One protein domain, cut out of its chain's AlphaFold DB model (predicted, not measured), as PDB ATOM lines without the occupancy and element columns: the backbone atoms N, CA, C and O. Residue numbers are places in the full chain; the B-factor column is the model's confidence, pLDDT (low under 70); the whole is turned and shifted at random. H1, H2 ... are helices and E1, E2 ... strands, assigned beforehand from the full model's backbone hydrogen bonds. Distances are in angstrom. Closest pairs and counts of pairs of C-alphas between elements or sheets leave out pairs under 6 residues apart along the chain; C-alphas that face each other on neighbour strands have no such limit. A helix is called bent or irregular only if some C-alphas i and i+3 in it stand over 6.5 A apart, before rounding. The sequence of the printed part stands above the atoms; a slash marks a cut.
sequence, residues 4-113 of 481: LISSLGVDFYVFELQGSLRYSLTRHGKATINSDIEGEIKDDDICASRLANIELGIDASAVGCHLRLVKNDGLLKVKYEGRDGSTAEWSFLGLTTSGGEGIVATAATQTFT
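This is residues 4 to 113 of the 481 residues of an uncharacterized protein of Stagonospora sp. SRC1lsM3a (UniProt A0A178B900). One twisted sheet folds back on itself at the sharply bent strand E2 and makes two layers, partly face to face: E1, E4, E5 and the first part of E2 in one, E3, E6, E7, E8 and the last part of E2 in the other. Residues 47 to 53, with the short helix H1, stick out from it. The 110 printed residues run E1 E2 E3 H1 E4 E5 E6 E7 E8; the class is mostly strand, and the branched sheet's neighbours are antiparallel. The whole is compact, with a radius of gyration of the C-alphas of 14.0 A and spans of 38 by 34 by 22 A.

E1, residues 4 to 7, begins at C-alpha 4 (1.406, -45.919, -54.837). E2, residues 10 to 26, bends by 173 degrees at residue 13, and its end C-alphas are 10.2 A apart. E3 is residues 33 to 41, 23.0 A; H1 is 48 to 51; E4 is 58 to 62; E5 is 65 to 72; E6 is 75 to 82, 23.1 A; E7 is 87 to 98, 32.0 A. E8, residues 102 to 112, 31.3 A, ends at C-alpha 112 (-0.177, -21.597, -44.296).

E1 and E3 lie on one side of E2, E5 and E6 on the other side. N 5 and O 12 of the hairpin E1 and E2 are 2.8 A apart, within hydrogen-bond range, as are N 21 and O 37 of E2 and E3, 2.8 A, N 15 and O 66 of E2 and E5, 2.8 A, and N 22 and O 79 of E2 and E6, 2.8 A. E1 E2 E3 and E6 E7 E8 are meanders, each strand the antiparallel neighbour of the one before. The closest C-alphas of E5 and E7 are those of Asn 72 and Leu 95, 4.9 A. H1 is not on the sheet; it is too short for an O i to N i+4 pair, and its 1 O i to N i+3 pair is within range.

The C-alphas farthest apart, of Asp 84 and Gly 99, are 42.3 A apart. The printed part has no cut and no long link. pLDDT is under 70 at residues 43 to 52 and 96 to 113.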
ATOM      1  N   LEU A   4       2.483 -45.378 -55.667       93.25
ATOM      2  CA  LEU A   4       1.406 -45.919 -54.837       93.25
ATOM      3  C   LEU A   4       1.921 -46.172 -53.419       93.25
ATOM      4  O   LEU A   4       2.597 -47.167 -53.158       93.25
ATOM      5  N   ILE A   5       1.534 -45.302 -52.494       94.25
ATOM      6  CA  ILE A   5       1.775 -45.476 -51.068       94.25
ATOM      7  C   ILE A   5       0.660 -46.355 -50.498       94.25
ATOM      8  O   ILE A   5      -0.471 -45.908 -50.301       94.25
ATOM      9  N   SER A   6       0.994 -47.619 -50.237       94.19
ATOM     10  CA  SER A   6       0.103 -48.604 -49.620       94.19
ATOM     11  C   SER A   6       0.568 -48.948 -48.208       94.19
ATOM     12  O   SER A   6       1.732 -49.286 -47.984       94.19
ATOM     13  N   SER A   7      -0.337 -48.873 -47.232       92.25
ATOM     14  CA  SER A   7      -0.097 -49.363 -45.871       92.25
ATOM     15  C   SER A   7      -1.393 -49.877 -45.228       92.25
ATOM     16  O   SER A   7      -2.449 -49.913 -45.860       92.25
ATOM     17  N   LEU A   8      -1.338 -50.365 -43.980       91.31
ATOM     18  CA  LEU A   8      -2.407 -51.183 -43.391       91.31
ATOM     19  C   LEU A   8      -3.700 -50.394 -43.087       91.31
ATOM     20  O   LEU A   8      -4.015 -50.076 -41.935       91.31
ATOM     21  N   GLY A   9      -4.504 -50.177 -44.125       90.56
ATOM     22  CA  GLY A   9      -5.769 -49.447 -44.100       90.56
ATOM     23  C   GLY A   9      -5.709 -48.042 -44.697       90.56
ATOM     24  O   GLY A   9      -6.601 -47.251 -44.411       90.56
ATOM     25  N   VAL A  10      -4.694 -47.711 -45.495       95.12
ATOM     26  CA  VAL A  10      -4.700 -46.510 -46.340       95.12
ATOM     27  C   VAL A  10      -3.905 -46.782 -47.613       95.12
ATOM     28  O   VAL A  10      -2.795 -47.304 -47.540       95.12
ATOM     29  N   ASP A  11      -4.486 -46.428 -48.756       95.50
ATOM     30  CA  ASP A  11      -3.863 -46.548 -50.074       95.50
ATOM     31  C   ASP A  11      -4.053 -45.209 -50.815       95.50
ATOM     32  O   ASP A  11      -5.186 -44.728 -50.956       95.50
ATOM     33  N   PHE A  12      -2.958 -44.569 -51.241       95.56
ATOM     34  CA  PHE A  12      -2.992 -43.309 -51.997       95.56
ATOM     35  C   PHE A  12      -1.861 -43.201 -53.027       95.56
ATOM     36  O   PHE A  12      -0.748 -43.665 -52.799       95.56
ATOM     37  N   TYR A  13      -2.146 -42.553 -54.155       95.62
ATOM     38  CA  TYR A  13      -1.146 -42.221 -55.172       95.62
ATOM     39  C   TYR A  13      -0.556 -40.836 -54.911       95.62
ATOM     40  O   TYR A  13      -1.307 -39.920 -54.580       95.62
ATOM     41  N   VAL A  14       0.748 -40.662 -55.129       94.88
ATOM     42  CA  VAL A  14       1.424 -39.355 -55.178       94.88
ATOM     43  C   VAL A  14       1.894 -39.102 -56.610       94.88
ATOM     44  O   VAL A  14       2.696 -39.867 -57.138       94.88
ATOM     45  N   PHE A  15       1.373 -38.054 -57.247       92.75
ATOM     46  CA  PHE A  15       1.703 -37.648 -58.624       92.75
ATOM     47  C   PHE A  15       2.819 -36.608 -58.668       92.75
ATOM     48  O   PHE A  15       3.600 -36.576 -59.611       92.75
ATOM     49  N   GLU A  16       2.867 -35.748 -57.653       94.44
ATOM     50  CA  GLU A  16       3.863 -34.695 -57.508       94.44
ATOM     51  C   GLU A  16       4.260 -34.583 -56.035       94.44
ATOM     52  O   GLU A  16       3.388 -34.599 -55.161       94.44
ATOM     53  N   LEU A  17       5.560 -34.445 -55.768       95.44
ATOM     54  CA  LEU A  17       6.106 -34.118 -54.451       95.44
ATOM     55  C   LEU A  17       7.411 -33.323 -54.602       95.44
ATOM     56  O   LEU A  17       8.373 -33.830 -55.171       95.44
ATOM     57  N   GLN A  18       7.464 -32.108 -54.056       94.94
ATOM     58  CA  GLN A  18       8.624 -31.208 -54.074       94.94
ATOM     59  C   GLN A  18       9.047 -30.804 -52.646       94.94
ATOM     60  O   GLN A  18       9.282 -29.630 -52.346       94.94
ATOM     61  N   GLY A  19       9.129 -31.781 -51.738       95.44
ATOM     62  CA  GLY A  19       9.359 -31.548 -50.310       95.44
ATOM     63  C   GLY A  19       9.258 -32.825 -49.475       95.44
ATOM     64  O   GLY A  19       9.649 -33.902 -49.928       95.44
ATOM     65  N   SER A  20       8.714 -32.701 -48.264       96.38
ATOM     66  CA  SER A  20       8.364 -33.840 -47.406       96.38
ATOM     67  C   SER A  20       6.847 -33.986 -47.262       96.38
ATOM     68  O   SER A  20       6.112 -32.997 -47.190       96.38
ATOM     69  N   LEU A  21       6.376 -35.230 -47.218       96.94
ATOM     70  CA  LEU A  21       4.983 -35.609 -47.010       96.94
ATOM     71  C   LEU A  21       4.902 -36.570 -45.822       96.94
ATOM     72  O   LEU A  21       5.369 -37.704 -45.883       96.94
ATOM     73  N   ARG A  22       4.304 -36.105 -44.731       97.44
ATOM     74  CA  ARG A  22       4.249 -36.804 -43.444       97.44
ATOM     75  C   ARG A  22       2.808 -37.169 -43.137       97.44
ATOM     76  O   ARG A  22       1.952 -36.284 -43.089       97.44
ATOM     77  N   TYR A  23       2.503 -38.453 -42.957       97.38
ATOM     78  CA  TYR A  23       1.133 -38.911 -42.723       97.38
ATOM     79  C   TYR A  23       0.974 -39.747 -41.456       97.38
ATOM     80  O   TYR A  23       1.881 -40.441 -41.001       97.38
ATOM     81  N   SER A  24      -0.224 -39.665 -40.877       96.62
ATOM     82  CA  SER A  24      -0.618 -40.405 -39.682       96.62
ATOM     83  C   SER A  24      -2.007 -41.007 -39.866       96.62
ATOM     84  O   SER A  24      -2.948 -40.308 -40.242       96.62
ATOM     85  N   LEU A  25      -2.145 -42.308 -39.611       96.25
ATOM     86  CA  LEU A  25      -3.404 -43.045 -39.720       96.25
ATOM     87  C   LEU A  25      -3.825 -43.574 -38.349       96.25
ATOM     88  O   LEU A  25      -3.161 -44.431 -37.766       96.25
ATOM     89  N   THR A  26      -4.971 -43.108 -37.855       95.25
ATOM     90  CA  THR A  26      -5.590 -43.598 -36.615       95.25
ATOM     91  C   THR A  26      -6.852 -44.387 -36.941       95.25
ATOM     92  O   THR A  26      -7.860 -43.826 -37.372       95.25
ATOM     93  N   ARG A  27      -6.809 -45.706 -36.732       92.62
ATOM     94  CA  ARG A  27      -7.940 -46.624 -36.952       92.62
ATOM     95  C   ARG A  27      -8.639 -46.915 -35.624       92.62
ATOM     96  O   ARG A  27      -7.979 -46.942 -34.590       92.62
ATOM     97  N   HIS A  28      -9.954 -47.150 -35.642       86.38
ATOM     98  CA  HIS A  28     -10.786 -47.299 -34.435       86.38
ATOM     99  C   HIS A  28     -10.150 -48.208 -33.359       86.38
ATOM    100  O   HIS A  28     -10.034 -49.418 -33.547       86.38
ATOM    101  N   GLY A  29      -9.733 -47.613 -32.234       82.75
ATOM    102  CA  GLY A  29      -9.151 -48.322 -31.085       82.75
ATOM    103  C   GLY A  29      -7.733 -48.886 -31.273       82.75
ATOM    104  O   GLY A  29      -7.266 -49.613 -30.401       82.75
ATOM    105  N   LYS A  30      -7.041 -48.582 -32.380       90.06
ATOM    106  CA  LYS A  30      -5.659 -49.020 -32.645       90.06
ATOM    107  C   LYS A  30      -4.669 -47.866 -32.470       90.06
ATOM    108  O   LYS A  30      -5.034 -46.703 -32.610       90.06
ATOM    109  N   ALA A  31      -3.408 -48.206 -32.199       90.12
ATOM    110  CA  ALA A  31      -2.314 -47.238 -32.191       90.12
ATOM    111  C   ALA A  31      -2.189 -46.533 -33.553       90.12
ATOM    112  O   ALA A  31      -2.381 -47.156 -34.602       90.12
ATOM    113  N   THR A  32      -1.867 -45.241 -33.526       94.50
ATOM    114  CA  THR A  32      -1.624 -44.439 -34.730       94.50
ATOM    115  C   THR A  32      -0.355 -44.913 -35.434       94.50
ATOM    116  O   THR A  32       0.701 -45.012 -34.812       94.50
ATOM    117  N   ILE A  33      -0.455 -45.184 -36.735       94.62
ATOM    118  CA  ILE A  33       0.700 -45.427 -37.607       94.62
ATOM    119  C   ILE A  33       1.158 -44.067 -38.131       94.62
ATOM    120  O   ILE A  33       0.319 -43.325 -38.639       94.62
ATOM    121  N   ASN A  34       2.449 -43.752 -38.026       95.56
ATOM    122  CA  ASN A  34       3.059 -42.559 -38.619       95.56
ATOM    123  C   ASN A  34       4.098 -42.991 -39.657       95.56
ATOM    124  O   ASN A  34       4.840 -43.942 -39.402       95.56
ATOM    125  N   SER A  35       4.159 -42.276 -40.777       95.38
ATOM    126  CA  SER A  35       5.072 -42.539 -41.890       95.38
ATOM    127  C   SER A  35       5.468 -41.222 -42.555       95.38
ATOM    128  O   SER A  35       4.598 -40.407 -42.868       95.38
ATOM    129  N   ASP A  36       6.756 -41.059 -42.840       94.25
ATOM    130  CA  ASP A  36       7.307 -39.879 -43.504       94.25
ATOM    131  C   ASP A  36       7.873 -40.271 -44.880       94.25
ATOM    132  O   ASP A  36       8.496 -41.324 -45.026       94.25
ATOM    133  N   ILE A  37       7.630 -39.436 -45.892       93.00
ATOM    134  CA  ILE A  37       8.119 -39.589 -47.269       93.00
ATOM    135  C   ILE A  37       8.874 -38.308 -47.629       93.00
ATOM    136  O   ILE A  37       8.288 -37.227 -47.652       93.00
ATOM    137  N   GLU A  38      10.162 -38.417 -47.935       91.00
ATOM    138  CA  GLU A  38      10.996 -37.302 -48.395       91.00
ATOM    139  C   GLU A  38      11.454 -37.582 -49.825       91.00
ATOM    140  O   GLU A  38      11.958 -38.670 -50.109       91.00
ATOM    141  N   GLY A  39      11.287 -36.628 -50.747       88.00
ATOM    142  CA  GLY A  39      11.665 -36.880 -52.135       88.00
ATOM    143  C   GLY A  39      11.396 -35.750 -53.120       88.00
ATOM    144  O   GLY A  39      11.028 -34.631 -52.765       88.00
ATOM    145  N   GLU A  40      11.616 -36.072 -54.391       89.88
ATOM    146  CA  GLU A  40      11.302 -35.223 -55.537       89.88
ATOM    147  C   GLU A  40      10.609 -36.068 -56.606       89.88
ATOM    148  O   GLU A  40      11.245 -36.608 -57.510       89.88
ATOM    149  N   ILE A  41       9.294 -36.219 -56.465       87.50
ATOM    150  CA  ILE A  41       8.455 -36.882 -57.460       87.50
ATOM    151  C   ILE A  41       8.046 -35.803 -58.459       87.50
ATOM    152  O   ILE A  41       7.092 -35.057 -58.238       87.50
ATOM    153  N   LYS A  42       8.816 -35.704 -59.542       79.88
ATOM    154  CA  LYS A  42       8.430 -35.004 -60.770       79.88
ATOM    155  C   LYS A  42       7.883 -36.021 -61.758       79.88
ATOM    156  O   LYS A  42       8.426 -37.118 -61.890       79.88
ATOM    157  N   ASP A  43       6.818 -35.650 -62.453       69.62
ATOM    158  CA  ASP A  43       6.193 -36.503 -63.459       69.62
ATOM    159  C   ASP A  43       5.942 -35.692 -64.733       69.62
ATOM    160  O   ASP A  43       4.811 -35.419 -65.131       69.62
ATOM    161  N   ASP A  44       7.052 -35.294 -65.360       59.66
ATOM    162  CA  ASP A  44       7.111 -34.423 -66.542       59.66
ATOM    163  C   ASP A  44       6.391 -35.007 -67.784       59.66
ATOM    164  O   ASP A  44       6.292 -34.342 -68.812       59.66
ATOM    165  N   ASP A  45       5.890 -36.249 -67.704       56.03
ATOM    166  CA  ASP A  45       5.357 -37.031 -68.827       56.03
ATOM    167  C   ASP A  45       4.131 -37.910 -68.443       56.03
ATOM    168  O   ASP A  45       3.972 -39.070 -68.872       56.03
ATOM    169  N   ILE A  46       3.214 -37.372 -67.617       58.12
ATOM    170  CA  ILE A  46       1.874 -37.966 -67.413       58.12
ATOM    171  C   ILE A  46       1.008 -37.745 -68.663       58.12
ATOM    172  O   ILE A  46       0.095 -36.918 -68.705       58.12
ATOM    173  N   CYS A  47       1.237 -38.558 -69.693       49.88
ATOM    174  CA  CYS A  47       0.276 -38.706 -70.779       49.88
ATOM    175  C   CYS A  47      -1.072 -39.191 -70.208       49.88
ATOM    176  O   CYS A  47      -1.120 -40.200 -69.498       49.88
ATOM    177  N   ALA A  48      -2.176 -38.506 -70.530       55.00
ATOM    178  CA  ALA A  48      -3.499 -38.750 -69.934       55.00
ATOM    179  C   ALA A  48      -4.006 -40.202 -70.080       55.00
ATOM    180  O   ALA A  48      -4.773 -40.680 -69.246       55.00
ATOM    181  N   SER A  49      -3.521 -40.939 -71.084       51.56
ATOM    182  CA  SER A  49      -3.772 -42.375 -71.271       51.56
ATOM    183  C   SER A  49      -3.296 -43.252 -70.103       51.56
ATOM    184  O   SER A  49      -3.851 -44.327 -69.890       51.56
ATOM    185  N   ARG A  50      -2.305 -42.804 -69.319       61.06
ATOM    186  CA  ARG A  50      -1.814 -43.498 -68.114       61.06
ATOM    187  C   ARG A  50      -2.727 -43.296 -66.902       61.06
ATOM    188  O   ARG A  50      -2.830 -44.199 -66.078       61.06
ATOM    189  N   LEU A  51      -3.422 -42.158 -66.812       62.34
ATOM    190  CA  LEU A  51      -4.368 -41.871 -65.725       62.34
ATOM    191  C   LEU A  51      -5.643 -42.726 -65.811       62.34
ATOM    192  O   LEU A  51      -6.276 -42.969 -64.789       62.34
ATOM    193  N   ALA A  52      -5.997 -43.215 -67.003       63.00
ATOM    194  CA  ALA A  52      -7.213 -43.995 -67.251       63.00
ATOM    195  C   ALA A  52      -7.278 -45.349 -66.509       63.00
ATOM    196  O   ALA A  52      -8.359 -45.916 -66.383       63.00
ATOM    197  N   ASN A  53      -6.142 -45.853 -66.009       75.12
ATOM    198  CA  ASN A  53      -6.053 -47.100 -65.237       75.12
ATOM    199  C   ASN A  53      -5.930 -46.873 -63.717       75.12
ATOM    200  O   ASN A  53      -5.743 -47.837 -62.978       75.12
ATOM    201  N   ILE A  54      -5.970 -45.623 -63.245       81.31
ATOM    202  CA  ILE A  54      -5.828 -45.291 -61.821       81.31
ATOM    203  C   ILE A  54      -7.209 -45.293 -61.169       81.31
ATOM    204  O   ILE A  54      -8.145 -44.680 -61.683       81.31
ATOM    205  N   GLU A  55      -7.327 -45.968 -60.027       83.38
ATOM    206  CA  GLU A  55      -8.586 -46.080 -59.288       83.38
ATOM    207  C   GLU A  55      -9.163 -44.706 -58.896       83.38
ATOM    208  O   GLU A  55      -8.442 -43.725 -58.676       83.38
ATOM    209  N   LEU A  56     -10.496 -44.633 -58.827       84.69
ATOM    210  CA  LEU A  56     -11.204 -43.426 -58.410       84.69
ATOM    211  C   LEU A  56     -10.941 -43.151 -56.926       84.69
ATOM    212  O   LEU A  56     -10.983 -44.052 -56.094       84.69
ATOM    213  N   GLY A  57     -10.705 -41.885 -56.593       89.19
ATOM    214  CA  GLY A  57     -10.366 -41.456 -55.243       89.19
ATOM    215  C   GLY A  57     -10.583 -39.960 -55.050       89.19
ATOM    216  O   GLY A  57     -11.152 -39.286 -55.909       89.19
ATOM    217  N   ILE A  58     -10.133 -39.444 -53.909       90.50
ATOM    218  CA  ILE A  58     -10.244 -38.028 -53.547       90.50
ATOM    219  C   ILE A  58      -8.897 -37.345 -53.775       90.50
ATOM    220  O   ILE A  58      -7.914 -37.678 -53.113       90.50
ATOM    221  N   ASP A  59      -8.873 -36.385 -54.695       92.56
ATOM    222  CA  ASP A  59      -7.687 -35.589 -55.010       92.56
ATOM    223  C   ASP A  59      -7.449 -34.497 -53.953       92.56
ATOM    224  O   ASP A  59      -8.381 -33.817 -53.512       92.56
ATOM    225  N   ALA A  60      -6.186 -34.309 -53.571       92.81
ATOM    226  CA  ALA A  60      -5.718 -33.220 -52.723       92.81
ATOM    227  C   ALA A  60      -4.413 -32.639 -53.289       92.81
ATOM    228  O   ALA A  60      -3.509 -33.377 -53.690       92.81
ATOM    229  N   SER A  61      -4.325 -31.307 -53.331       93.38
ATOM    230  CA  SER A  61      -3.250 -30.591 -54.028       93.38
ATOM    231  C   SER A  61      -2.794 -29.350 -53.258       93.38
ATOM    232  O   SER A  61      -3.609 -28.635 -52.671       93.38
ATOM    233  N   ALA A  62      -1.493 -29.079 -53.307       92.56
ATOM    234  CA  ALA A  62      -0.819 -27.853 -52.891       92.56
ATOM    235  C   ALA A  62       0.306 -27.537 -53.898       92.56
ATOM    236  O   ALA A  62       0.555 -28.313 -54.819       92.56
ATOM    237  N   VAL A  63       0.996 -26.403 -53.746       90.06
ATOM    238  CA  VAL A  63       2.135 -26.061 -54.617       90.06
ATOM    239  C   VAL A  63       3.256 -27.083 -54.404       90.06
ATOM    240  O   VAL A  63       3.785 -27.200 -53.301       90.06
ATOM    241  N   GLY A  64       3.598 -27.846 -55.445       91.69
ATOM    242  CA  GLY A  64       4.597 -28.911 -55.356       91.69
ATOM    243  C   GLY A  64       4.113 -30.208 -54.694       91.69
ATOM    244  O   GLY A  64       4.945 -31.030 -54.325       91.69
ATOM    245  N   CYS A  65       2.806 -30.415 -54.501       94.25
ATOM    246  CA  CYS A  65       2.282 -31.672 -53.954       94.25
ATOM    247  C   CYS A  65       0.908 -32.016 -54.530       94.25
ATOM    248  O   CYS A  65      -0.041 -31.248 -54.376       94.25
ATOM    249  N   HIS A  66       0.757 -33.212 -55.098       94.50
ATOM    250  CA  HIS A  66      -0.522 -33.716 -55.598       94.50
ATOM    251  C   HIS A  66      -0.673 -35.206 -55.287       94.50
ATOM    252  O   HIS A  66       0.155 -36.020 -55.699       94.50
ATOM    253  N   LEU A  67      -1.750 -35.564 -54.581       95.44
ATOM    254  CA  LEU A  67      -2.072 -36.941 -54.204       95.44
ATOM    255  C   LEU A  67      -3.549 -37.290 -54.440       95.44
ATOM    256  O   LEU A  67      -4.411 -36.414 -54.383       95.44
ATOM    257  N   ARG A  68      -3.838 -38.581 -54.648       94.56
ATOM    258  CA  ARG A  68      -5.195 -39.156 -54.720       94.56
ATOM    259  C   ARG A  68      -5.373 -40.228 -53.661       94.56
ATOM    260  O   ARG A  68      -4.745 -41.282 -53.736       94.56
ATOM    261  N   LEU A  69      -6.277 -39.988 -52.717       94.81
ATOM    262  CA  LEU A  69      -6.660 -40.946 -51.686       94.81
ATOM    263  C   LEU A  69      -7.681 -41.951 -52.236       94.81
ATOM    264  O   LEU A  69      -8.814 -41.574 -52.530       94.81
ATOM    265  N   VAL A  70      -7.287 -43.220 -52.352       94.06
ATOM    266  CA  VAL A  70      -8.109 -44.305 -52.926       94.06
ATOM    267  C   VAL A  70      -8.762 -45.164 -51.838       94.06
ATOM    268  O   VAL A  70      -9.828 -45.735 -52.053       94.06
ATOM    269  N   LYS A  71      -8.184 -45.205 -50.631       93.69
ATOM    270  CA  LYS A  71      -8.740 -45.927 -49.474       93.69
ATOM    271  C   LYS A  71      -8.288 -45.317 -48.155       93.69
ATOM    272  O   LYS A  71      -7.135 -44.916 -48.028       93.69
ATOM    273  N   ASN A  72      -9.171 -45.314 -47.157       94.62
ATOM    274  CA  ASN A  72      -8.868 -44.884 -45.793       94.62
ATOM    275  C   ASN A  72      -9.801 -45.565 -44.769       94.62
ATOM    276  O   ASN A  72     -10.978 -45.229 -44.652       94.62
ATOM    277  N   ASP A  73      -9.252 -46.488 -43.983       93.88
ATOM    278  CA  ASP A  73      -9.951 -47.267 -42.954       93.88
ATOM    279  C   ASP A  73     -10.018 -46.535 -41.582       93.88
ATOM    280  O   ASP A  73     -10.178 -47.184 -40.538       93.88
ATOM    281  N   GLY A  74      -9.803 -45.212 -41.527       94.19
ATOM    282  CA  GLY A  74      -9.746 -44.456 -40.270       94.19
ATOM    283  C   GLY A  74      -9.647 -42.935 -40.431       94.19
ATOM    284  O   GLY A  74     -10.097 -42.362 -41.417       94.19
ATOM    285  N   LEU A  75      -9.077 -42.254 -39.437       94.25
ATOM    286  CA  LEU A  75      -8.697 -40.846 -39.551       94.25
ATOM    287  C   LEU A  75      -7.271 -40.767 -40.100       94.25
ATOM    288  O   LEU A  75      -6.319 -41.088 -39.384       94.25
ATOM    289  N   LEU A  76      -7.139 -40.328 -41.349       95.81
ATOM    290  CA  LEU A  76      -5.864 -40.014 -41.983       95.81
ATOM    291  C   LEU A  76      -5.606 -38.513 -41.841       95.81
ATOM    292  O   LEU A  76      -6.449 -37.706 -42.231       95.81
ATOM    293  N   LYS A  77      -4.433 -38.132 -41.337       96.50
ATOM    294  CA  LYS A  77      -3.909 -36.769 -41.474       96.50
ATOM    295  C   LYS A  77      -2.657 -36.789 -42.327       96.50
ATOM    296  O   LYS A  77      -1.808 -37.654 -42.124       96.50
ATOM    297  N   VAL A  78      -2.532 -35.825 -43.227       96.75
ATOM    298  CA  VAL A  78      -1.382 -35.654 -44.117       96.75
ATOM    299  C   VAL A  78      -0.890 -34.218 -43.984       96.75
ATOM    300  O   VAL A  78      -1.681 -33.284 -44.086       96.75
ATOM    301  N   LYS A  79       0.409 -34.042 -43.749       97.06
ATOM    302  CA  LYS A  79       1.099 -32.752 -43.696       97.06
ATOM    303  C   LYS A  79       2.148 -32.723 -44.800       97.06
ATOM    304  O   LYS A  79       2.999 -33.605 -44.853       97.06
ATOM    305  N   TYR A  80       2.084 -31.718 -45.659       96.75
ATOM    306  CA  TYR A  80       3.098 -31.422 -46.663       96.75
ATOM    307  C   TYR A  80       3.902 -30.190 -46.243       96.75
ATOM    308  O   TYR A  80       3.336 -29.213 -45.745       96.75
ATOM    309  N   GLU A  81       5.212 -30.253 -46.463       96.75
ATOM    310  CA  GLU A  81       6.174 -29.180 -46.226       96.75
ATOM    311  C   GLU A  81       7.109 -29.097 -47.440       96.75
ATOM    312  O   GLU A  81       7.951 -29.977 -47.660       96.75
ATOM    313  N   GLY A  82       6.893 -28.078 -48.273       94.31
ATOM    314  CA  GLY A  82       7.601 -27.855 -49.530       94.31
ATOM    315  C   GLY A  82       8.989 -27.248 -49.339       94.31
ATOM    316  O   GLY A  82       9.267 -26.577 -48.345       94.31
ATOM    317  N   ARG A  83       9.872 -27.439 -50.326       92.31
ATOM    318  CA  ARG A  83      11.242 -26.877 -50.324       92.31
ATOM    319  C   ARG A  83      11.301 -25.344 -50.278       92.31
ATOM    320  O   ARG A  83      12.330 -24.788 -49.912       92.31
ATOM    321  N   ASP A  84      10.220 -24.673 -50.658       87.94
ATOM    322  CA  ASP A  84      10.025 -23.223 -50.577       87.94
ATOM    323  C   ASP A  84       9.575 -22.741 -49.180       87.94
ATOM    324  O   ASP A  84       9.475 -21.537 -48.942       87.94
ATOM    325  N   GLY A  85       9.302 -23.667 -48.254       90.00
ATOM    326  CA  GLY A  85       8.690 -23.388 -46.956       90.00
ATOM    327  C   GLY A  85       7.161 -23.279 -46.999       90.00
ATOM    328  O   GLY A  85       6.560 -22.839 -46.017       90.00
ATOM    329  N   SER A  86       6.509 -23.658 -48.106       87.00
ATOM    330  CA  SER A  86       5.052 -23.802 -48.143       87.00
ATOM    331  C   SER A  86       4.597 -24.964 -47.257       87.00
ATOM    332  O   SER A  86       5.267 -25.992 -47.157       87.00
ATOM    333  N   THR A  87       3.439 -24.817 -46.608       93.25
ATOM    334  CA  THR A  87       2.853 -25.893 -45.796       93.25
ATOM    335  C   THR A  87       1.369 -26.080 -46.083       93.25
ATOM    336  O   THR A  87       0.622 -25.112 -46.272       93.25
ATOM    337  N   ALA A  88       0.939 -27.341 -46.094       93.31
ATOM    338  CA  ALA A  88      -0.461 -27.729 -46.207       93.31
ATOM    339  C   ALA A  88      -0.767 -28.891 -45.255       93.31
ATOM    340  O   ALA A  88      -0.022 -29.868 -45.199       93.31
ATOM    341  N   GLU A  89      -1.878 -28.807 -44.521       94.50
ATOM    342  CA  GLU A  89      -2.417 -29.931 -43.752       94.50
ATOM    343  C   GLU A  89      -3.798 -30.327 -44.272       94.50
ATOM    344  O   GLU A  89      -4.692 -29.486 -44.422       94.50
ATOM    345  N   TRP A  90      -3.959 -31.630 -44.504       95.56
ATOM    346  CA  TRP A  90      -5.209 -32.287 -44.856       95.56
ATOM    347  C   TRP A  90      -5.606 -33.286 -43.769       95.56
ATOM    348  O   TRP A  90      -4.768 -33.992 -43.204       95.56
ATOM    349  N   SER A  91      -6.901 -33.388 -43.482       93.88
ATOM    350  CA  SER A  91      -7.462 -34.443 -42.626       93.88
ATOM    351  C   SER A  91      -8.664 -35.088 -43.305       93.88
ATOM    352  O   SER A  91      -9.602 -34.377 -43.657       93.88
ATOM    353  N   PHE A  92      -8.638 -36.415 -43.451       92.69
ATOM    354  CA  PHE A  92      -9.671 -37.230 -44.092       92.69
ATOM    355  C   PHE A  92     -10.270 -38.211 -43.077       92.69
ATOM    356  O   PHE A  92      -9.569 -39.078 -42.542       92.69
ATOM    357  N   LEU A  93     -11.573 -38.093 -42.809       91.25
ATOM    358  CA  LEU A  93     -12.289 -38.999 -41.907       91.25
ATOM    359  C   LEU A  93     -12.963 -40.134 -42.692       91.25
ATOM    360  O   LEU A  93     -14.064 -39.967 -43.214       91.25
ATOM    361  N   GLY A  94     -12.294 -41.285 -42.735       87.88
ATOM    362  CA  GLY A  94     -12.698 -42.481 -43.471       87.88
ATOM    363  C   GLY A  94     -12.641 -42.320 -44.991       87.88
ATOM    364  O   GLY A  94     -12.309 -41.260 -45.522       87.88
ATOM    365  N   LEU A  95     -12.973 -43.405 -45.686       84.38
ATOM    366  CA  LEU A  95     -13.384 -43.415 -47.085       84.38
ATOM    367  C   LEU A  95     -14.363 -44.579 -47.281       84.38
ATOM    368  O   LEU A  95     -13.970 -45.701 -47.598       84.38
ATOM    369  N   THR A  96     -15.647 -44.344 -47.021       69.12
ATOM    370  CA  THR A  96     -16.660 -45.397 -47.169       69.12
ATOM    371  C   THR A  96     -17.025 -45.571 -48.639       69.12
ATOM    372  O   THR A  96     -17.631 -44.674 -49.225       69.12
ATOM    373  N   THR A  97     -16.721 -46.738 -49.207       58.94
ATOM    374  CA  THR A  97     -17.284 -47.219 -50.476       58.94
ATOM    375  C   THR A  97     -18.748 -47.614 -50.257       58.94
ATOM    376  O   THR A  97     -19.083 -48.757 -49.941       58.94
ATOM    377  N   SER A  98     -19.647 -46.634 -50.337       44.03
ATOM    378  CA  SER A  98     -21.040 -46.789 -49.911       44.03
ATOM    379  C   SER A  98     -21.876 -47.542 -50.951       44.03
ATOM    380  O   SER A  98     -22.456 -46.926 -51.838       44.03
ATOM    381  N   GLY A  99     -21.955 -48.871 -50.839       45.97
ATOM    382  CA  GLY A  99     -22.953 -49.710 -51.530       45.97
ATOM    383  C   GLY A  99     -22.828 -49.832 -53.057       45.97
ATOM    384  O   GLY A  99     -23.610 -50.560 -53.662       45.97
ATOM    385  N   GLY A 100     -21.853 -49.154 -53.661       45.56
ATOM    386  CA  GLY A 100     -21.655 -49.055 -55.105       45.56
ATOM    387  C   GLY A 100     -21.495 -47.596 -55.533       45.56
ATOM    388  O   GLY A 100     -22.300 -46.750 -55.162       45.56
ATOM    389  N   GLU A 101     -20.441 -47.315 -56.302       43.25
ATOM    390  CA  GLU A 101     -20.220 -46.075 -57.079       43.25
ATOM    391  C   GLU A 101     -20.082 -44.747 -56.275       43.25
ATOM    392  O   GLU A 101     -19.579 -43.765 -56.814       43.25
ATOM    393  N   GLY A 102     -20.390 -44.716 -54.971       44.66
ATOM    394  CA  GLY A 102     -20.170 -43.569 -54.076       44.66
ATOM    395  C   GLY A 102     -18.915 -43.671 -53.193       44.66
ATOM    396  O   GLY A 102     -18.807 -44.570 -52.357       44.66
ATOM    397  N   ILE A 103     -18.007 -42.696 -53.320       50.25
ATOM    398  CA  ILE A 103     -16.907 -42.420 -52.377       50.25
ATOM    399  C   ILE A 103     -17.209 -41.115 -51.631       50.25
ATOM    400  O   ILE A 103     -17.499 -40.088 -52.248       50.25
ATOM    401  N   VAL A 104     -17.120 -41.140 -50.297       46.19
ATOM    402  CA  VAL A 104     -17.299 -39.958 -49.438       46.19
ATOM    403  C   VAL A 104     -16.208 -39.910 -48.371       46.19
ATOM    404  O   VAL A 104     -16.002 -40.882 -47.646       46.19
ATOM    405  N   ALA A 105     -15.571 -38.746 -48.234       54.53
ATOM    406  CA  ALA A 105     -14.845 -38.336 -47.037       54.53
ATOM    407  C   ALA A 105     -15.039 -36.832 -46.810       54.53
ATOM    408  O   ALA A 105     -15.262 -36.070 -47.754       54.53
ATOM    409  N   THR A 106     -14.916 -36.392 -45.562       49.25
ATOM    410  CA  THR A 106     -14.760 -34.970 -45.240       49.25
ATOM    411  C   THR A 106     -13.275 -34.636 -45.248       49.25
ATOM    412  O   THR A 106     -12.531 -35.204 -44.450       49.25
ATOM    413  N   ALA A 107     -12.866 -33.726 -46.132       53.84
ATOM    414  CA  ALA A 107     -11.530 -33.143 -46.151       53.84
ATOM    415  C   ALA A 107     -11.569 -31.729 -45.553       53.84
ATOM    416  O   ALA A 107     -12.391 -30.905 -45.957       53.84
ATOM    417  N   ALA A 108     -10.672 -31.446 -44.612       51.12
ATOM    418  CA  ALA A 108     -10.349 -30.086 -44.186       51.12
ATOM    419  C   ALA A 108      -8.940 -29.744 -44.680       51.12
ATOM    420  O   ALA A 108      -8.023 -30.531 -44.448       51.12
ATOM    421  N   THR A 109      -8.786 -28.591 -45.334       59.56
ATOM    422  CA  THR A 109      -7.507 -28.091 -45.861       59.56
ATOM    423  C   THR A 109      -7.142 -26.799 -45.149       59.56
ATOM    424  O   THR A 109      -7.936 -25.857 -45.153       59.56
ATOM    425  N   GLN A 110      -5.933 -26.722 -44.596       47.44
ATOM    426  CA  GLN A 110      -5.347 -25.464 -44.141       47.44
ATOM    427  C   GLN A 110      -3.984 -25.267 -44.808       47.44
ATOM    428  O   GLN A 110      -3.046 -26.020 -44.553       47.44
ATOM    429  N   THR A 111      -3.889 -24.241 -45.651       56.81
ATOM    430  CA  THR A 111      -2.632 -23.783 -46.253       56.81
ATOM    431  C   THR A 111      -2.096 -22.627 -45.420       56.81
ATOM    432  O   THR A 111      -2.819 -21.653 -45.202       56.81
ATOM    433  N   PHE A 112      -0.846 -22.708 -44.969       53.50
ATOM    434  CA  PHE A 112      -0.177 -21.597 -44.296       53.50
ATOM    435  C   PHE A 112       1.062 -21.186 -45.092       53.50
ATOM    436  O   PHE A 112       2.005 -21.962 -45.261       53.50
ATOM    437  N   THR A 113       1.040 -19.952 -45.589       55.25
ATOM    438  CA  THR A 113       2.193 -19.278 -46.184       55.25
ATOM    439  C   THR A 113       2.748 -18.286 -45.172       55.25
ATOM    440  O   THR A 113       2.012 -17.453 -44.643       55.25
TER     441      THR A 113